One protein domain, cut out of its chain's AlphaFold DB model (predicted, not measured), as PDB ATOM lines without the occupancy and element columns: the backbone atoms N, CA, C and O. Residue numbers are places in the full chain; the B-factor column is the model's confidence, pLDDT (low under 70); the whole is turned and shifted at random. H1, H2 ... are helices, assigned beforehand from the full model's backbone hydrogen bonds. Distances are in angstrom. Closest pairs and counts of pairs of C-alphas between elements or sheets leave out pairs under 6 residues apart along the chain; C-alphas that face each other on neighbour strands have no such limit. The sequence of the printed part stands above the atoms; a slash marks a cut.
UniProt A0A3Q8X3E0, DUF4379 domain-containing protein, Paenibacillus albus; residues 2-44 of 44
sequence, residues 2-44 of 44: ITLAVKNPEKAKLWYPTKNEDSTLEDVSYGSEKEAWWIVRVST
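Overview. This is residues 2 to 44 of the 44 residues of the protein "DUF4379 domain-containing protein" of Paenibacillus albus (UniProt A0A3Q8X3E0). The model has little regular structure: two one-turn helices, H1 and H2, make a corner, a third, H3, lies away from them, and a long unnamed stretch, residues 21 to 44, turns back towards the H1 end and then runs along the domain to Thr 44. The 43 printed residues include three named helices, in the order H1, H2, H3, and no named strand. The class is all helix, with under half of the residues in named elements. The whole is compact, with a radius of gyration of 10.5 A, yet elongated, spanning 34 by 21 by 15 A.

Arrangement. H1, residues 4 to 7, and H2, residues 9 to 12, touch only at the corner by their tight link; their closest C-alphas, of Ala 5 and Ala 12, are 5.1 A apart. H3, residues 17 to 20, is apart from both, although its link from H2 is tight. The three helices are too short for an O i to N i+4 pair; in each, the one O i to N i+3 pair is within hydrogen-bond range.

Along the chain. H1 is 5.2 A long from C-alpha 4 at (232.227, 153.654, 337.678), H2 4.9 A, and H3 5.2 A, ending at C-alpha 20, (222.332, 143.807, 333.980).

Size, cuts and confidence. The farthest C-alphas, of Ile 2 and Thr 44, are 34.3 A apart. The printed part has no cut. Residues 42 to 44 have pLDDT under 70.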
ATOM      1  N   ILE A   2     231.564 161.310 336.330       76.25
ATOM      2  CA  ILE A   2     232.590 160.244 336.350       76.25
ATOM      3  C   ILE A   2     231.856 158.910 336.501       76.25
ATOM      4  O   ILE A   2     231.145 158.705 337.487       76.25
ATOM      5  N   THR A   3     232.005 158.025 335.520       82.94
ATOM      6  CA  THR A   3     231.386 156.695 335.536       82.94
ATOM      7  C   THR A   3     232.188 155.743 336.416       82.94
ATOM      8  O   THR A   3     233.381 155.951 336.677       82.94
ATOM      9  N   LEU A   4     231.547 154.673 336.884       80.50
ATOM     10  CA  LEU A   4     232.227 153.654 337.678       80.50
ATOM     11  C   LEU A   4     233.403 153.023 336.915       80.50
ATOM     12  O   LEU A   4     234.423 152.721 337.531       80.50
ATOM     13  N   ALA A   5     233.291 152.889 335.590       82.56
ATOM     14  CA  ALA A   5     234.355 152.363 334.737       82.56
ATOM     15  C   ALA A   5     235.618 153.230 334.737       82.56
ATOM     16  O   ALA A   5     236.722 152.702 334.848       82.56
ATOM     17  N   VAL A   6     235.458 154.555 334.675       84.75
ATOM     18  CA  VAL A   6     236.591 155.493 334.699       84.75
ATOM     19  C   VAL A   6     237.240 155.530 336.080       84.75
ATOM     20  O   VAL A   6     238.460 155.627 336.194       84.75
ATOM     21  N   LYS A   7     236.437 155.447 337.147       87.44
ATOM     22  CA  LYS A   7     236.952 155.555 338.516       87.44
ATOM     23  C   LYS A   7     237.567 154.251 339.034       87.44
ATOM     24  O   LYS A   7     238.594 154.318 339.699       87.44
ATOM     25  N   ASN A   8     236.952 153.104 338.733       86.44
ATOM     26  CA  ASN A   8     237.345 151.772 339.203       86.44
ATOM     27  C   ASN A   8     237.342 150.743 338.050       86.44
ATOM     28  O   ASN A   8     236.427 149.914 337.955       86.44
ATOM     29  N   PRO A   9     238.392 150.725 337.206       84.88
ATOM     30  CA  PRO A   9     238.484 149.812 336.063       84.88
ATOM     31  C   PRO A   9     238.514 148.326 336.463       84.88
ATOM     32  O   PRO A   9     238.017 147.479 335.727       84.88
ATOM     33  N   GLU A  10     239.020 147.981 337.650       86.75
ATOM     34  CA  GLU A  10     238.973 146.600 338.159       86.75
ATOM     35  C   GLU A  10     237.542 146.135 338.458       86.75
ATOM     36  O   GLU A  10     237.185 144.997 338.164       86.75
ATOM     37  N   LYS A  11     236.685 147.022 338.978       85.75
ATOM     38  CA  LYS A  11     235.278 146.697 339.255       85.75
ATOM     39  C   LYS A  11     234.470 146.597 337.959       85.75
ATOM     40  O   LYS A  11     233.607 145.734 337.845       85.75
ATOM     41  N   ALA A  12     234.811 147.411 336.959       86.75
ATOM     42  CA  ALA A  12     234.245 147.313 335.615       86.75
ATOM     43  C   ALA A  12     234.486 145.940 334.965       86.75
ATOM     44  O   ALA A  12     233.579 145.390 334.349       86.75
ATOM     45  N   LYS A  13     235.667 145.336 335.167       86.81
ATOM     46  CA  LYS A  13     235.967 143.976 334.673       86.81
ATOM     47  C   LYS A  13     235.096 142.889 335.304       86.81
ATOM     48  O   LYS A  13     235.000 141.796 334.757       86.81
ATOM     49  N   LEU A  14     234.500 143.172 336.458       89.31
ATOM     50  CA  LEU A  14     233.596 142.264 337.152       89.31
ATOM     51  C   LEU A  14     232.131 142.524 336.782       89.31
ATOM     52  O   LEU A  14     231.260 141.939 337.403       89.31
ATOM     53  N   TRP A  15     231.811 143.389 335.819       89.44
ATOM     54  CA  TRP A  15     230.420 143.608 335.411       89.44
ATOM     55  C   TRP A  15     229.830 142.359 334.756       89.44
ATOM     56  O   TRP A  15     230.468 141.764 333.891       89.44
ATOM     57  N   TYR A  16     228.607 141.973 335.133       89.94
ATOM     58  CA  TYR A  16     227.888 140.875 334.485       89.94
ATOM     59  C   TYR A  16     226.881 141.442 333.455       89.94
ATOM     60  O   TYR A  16     225.743 141.741 333.823       89.94
ATOM     61  N   PRO A  17     227.255 141.625 332.172       85.44
ATOM     62  CA  PRO A  17     226.422 142.335 331.195       85.44
ATOM     63  C   PRO A  17     225.071 141.652 330.957       85.44
ATOM     64  O   PRO A  17     224.048 142.317 330.943       85.44
ATOM     65  N   THR A  18     225.034 140.321 330.877       86.69
ATOM     66  CA  THR A  18     223.805 139.580 330.543       86.69
ATOM     67  C   THR A  18     222.711 139.669 331.616       86.69
ATOM     68  O   THR A  18     221.542 139.593 331.283       86.69
ATOM     69  N   LYS A  19     223.065 139.844 332.895       85.56
ATOM     70  CA  LYS A  19     222.099 140.018 334.004       85.56
ATOM     71  C   LYS A  19     221.743 141.472 334.252       85.56
ATOM     72  O   LYS A  19     220.714 141.741 334.856       85.56
ATOM     73  N   ASN A  20     222.628 142.388 333.876       88.12
ATOM     74  CA  ASN A  20     222.332 143.807 333.980       88.12
ATOM     75  C   ASN A  20     221.568 144.322 332.750       88.12
ATOM     76  O   ASN A  20     221.203 145.490 332.766       88.12
ATOM     77  N   GLU A  21     221.312 143.454 331.758       80.75
ATOM     78  CA  GLU A  21     220.467 143.649 330.570       80.75
ATOM     79  C   GLU A  21     220.683 145.016 329.904       80.75
ATOM     80  O   GLU A  21     221.625 145.171 329.126       80.75
ATOM     81  N   ASP A  22     219.857 146.003 330.249       79.75
ATOM     82  CA  ASP A  22     219.857 147.352 329.670       79.75
ATOM     83  C   ASP A  22     220.755 148.360 330.402       79.75
ATOM     84  O   ASP A  22     220.888 149.506 329.981       79.75
ATOM     85  N   SER A  23     221.362 147.982 331.528       81.19
ATOM     86  CA  SER A  23     222.265 148.854 332.271       81.19
ATOM     87  C   SER A  23     223.703 148.624 331.826       81.19
ATOM     88  O   SER A  23     224.268 147.540 332.000       81.19
ATOM     89  N   THR A  24     224.339 149.680 331.331       80.50
ATOM     90  CA  THR A  24     225.774 149.676 331.051       80.50
ATOM     91  C   THR A  24     226.555 150.301 332.206       80.50
ATOM     92  O   THR A  24     226.011 151.003 333.060       80.50
ATOM     93  N   LEU A  25     227.867 150.060 332.245       80.56
ATOM     94  CA  LEU A  25     228.768 150.723 333.198       80.56
ATOM     95  C   LEU A  25     228.854 152.243 332.986       80.56
ATOM     96  O   LEU A  25     229.320 152.957 333.876       80.56
ATOM     97  N   GLU A  26     228.446 152.723 331.813       81.69
ATOM     98  CA  GLU A  26     228.409 154.142 331.457       81.69
ATOM     99  C   GLU A  26     227.181 154.828 332.068       81.69
ATOM    100  O   GLU A  26     227.273 155.981 332.486       81.69
ATOM    101  N   ASP A  27     226.096 154.073 332.258       80.38
ATOM    102  CA  ASP A  27     224.877 154.526 332.937       80.38
ATOM    103  C   ASP A  27     225.019 154.550 334.469       80.38
ATOM    104  O   ASP A  27     224.177 155.106 335.176       80.38
ATOM    105  N   VAL A  28     226.080 153.939 335.010       84.00
ATOM    106  CA  VAL A  28     226.336 153.869 336.453       84.00
ATOM    107  C   VAL A  28     227.376 154.912 336.851       84.00
ATOM    108  O   VAL A  28     228.593 154.730 336.714       84.00
ATOM    109  N   SER A  29     226.893 156.020 337.413       84.31
ATOM    110  CA  SER A  29     227.749 157.028 338.035       84.31
ATOM    111  C   SER A  29     228.449 156.467 339.276       84.31
ATOM    112  O   SER A  29     227.868 155.715 340.062       84.31
ATOM    113  N   TYR A  30     229.699 156.870 339.495       78.25
ATOM    114  CA  TYR A  30     230.411 156.535 340.725       78.25
ATOM    115  C   TYR A  30     229.659 157.086 341.953       78.25
ATOM    116  O   TYR A  30     229.379 158.281 342.010       78.25
ATOM    117  N   GLY A  31     229.332 156.220 342.919       80.62
ATOM    118  CA  GLY A  31     228.517 156.570 344.092       80.62
ATOM    119  C   GLY A  31     227.003 156.422 343.895       80.62
ATOM    120  O   GLY A  31     226.244 156.827 344.765       80.62
ATOM    121  N   SER A  32     226.558 155.853 342.770       83.75
ATOM    122  CA  SER A  32     225.161 155.455 342.591       83.75
ATOM    123  C   SER A  32     224.767 154.353 343.581       83.75
ATOM    124  O   SER A  32     225.538 153.421 343.812       83.75
ATOM    125  N   GLU A  33     223.545 154.433 344.103       85.44
ATOM    126  CA  GLU A  33     222.911 153.384 344.916       85.44
ATOM    127  C   GLU A  33     222.267 152.280 344.059       85.44
ATOM    128  O   GLU A  33     221.577 151.406 344.575       85.44
ATOM    129  N   LYS A  34     222.473 152.302 342.735       84.00
ATOM    130  CA  LYS A  34     221.924 151.294 341.829       84.00
ATOM    131  C   LYS A  34     222.564 149.933 342.101       84.00
ATOM    132  O   LYS A  34     223.782 149.767 341.990       84.00
ATOM    133  N   GLU A  35     221.731 148.952 342.424       85.94
ATOM    134  CA  GLU A  35     222.165 147.566 342.552       85.94
ATOM    135  C   GLU A  35     222.541 146.992 341.183       85.94
ATOM    136  O   GLU A  35     221.904 147.275 340.168       85.94
ATOM    137  N   ALA A  36     223.606 146.193 341.155       88.69
ATOM    138  CA  ALA A  36     224.117 145.600 339.932       88.69
ATOM    139  C   ALA A  36     224.735 144.227 340.180       88.69
ATOM    140  O   ALA A  36     225.251 143.936 341.263       88.69
ATOM    141  N   TRP A  37     224.723 143.404 339.138       88.81
ATOM    142  CA  TRP A  37     225.287 142.064 339.155       88.81
ATOM    143  C   TRP A  37     226.775 142.078 338.816       88.81
ATOM    144  O   TRP A  37     227.187 142.603 337.778       88.81
ATOM    145  N   TRP A  38     227.563 141.437 339.680       88.50
ATOM    146  CA  TRP A  38     229.009 141.302 339.529       88.50
ATOM    147  C   TRP A  38     229.393 139.836 339.300       88.50
ATOM    148  O   TRP A  38     228.887 138.937 339.975       88.50
ATOM    149  N   ILE A  39     230.309 139.589 338.365       88.38
ATOM    150  CA  ILE A  39     230.994 138.313 338.181       88.38
ATOM    151  C   ILE A  39     231.835 138.059 339.433       88.38
ATOM    152  O   ILE A  39     232.748 138.822 339.753       88.38
ATOM    153  N   VAL A  40     231.556 136.959 340.125       83.19
ATOM    154  CA  VAL A  40     232.402 136.480 341.219       83.19
ATOM    155  C   VAL A  40     233.515 135.630 340.611       83.19
ATOM    156  O   VAL A  40     233.240 134.648 339.923       83.19
ATOM    157  N   ARG A  41     234.780 135.995 340.845       74.06
ATOM    158  CA  ARG A  41     235.902 135.114 340.500       74.06
ATOM    159  C   ARG A  41     235.985 134.008 341.544       74.06
ATOM    160  O   ARG A  41     236.386 134.263 342.675       74.06
ATOM    161  N   VAL A  42     235.623 132.792 341.156       69.88
ATOM    162  CA  VAL A  42     235.976 131.598 341.926       69.88
ATOM    163  C   VAL A  42     237.408 131.244 341.540       69.88
ATOM    164  O   VAL A  42     237.652 130.703 340.466       69.88
ATOM    165  N   SER A  43     238.372 131.630 342.370       62.91
ATOM    166  CA  SER A  43     239.735 131.108 342.288       62.91
ATOM    167  C   SER A  43     239.729 129.701 342.883       62.91
ATOM    168  O   SER A  43     239.648 129.561 344.104       62.91
ATOM    169  N   THR A  44     239.705 128.690 342.012       55.38
ATOM    170  CA  THR A  44     239.981 127.285 342.358       55.38
ATOM    171  C   THR A  44     241.464 127.090 342.631       55.38
ATOM    172  O   THR A  44     242.271 127.751 341.937       55.38
TER     173      THR A  44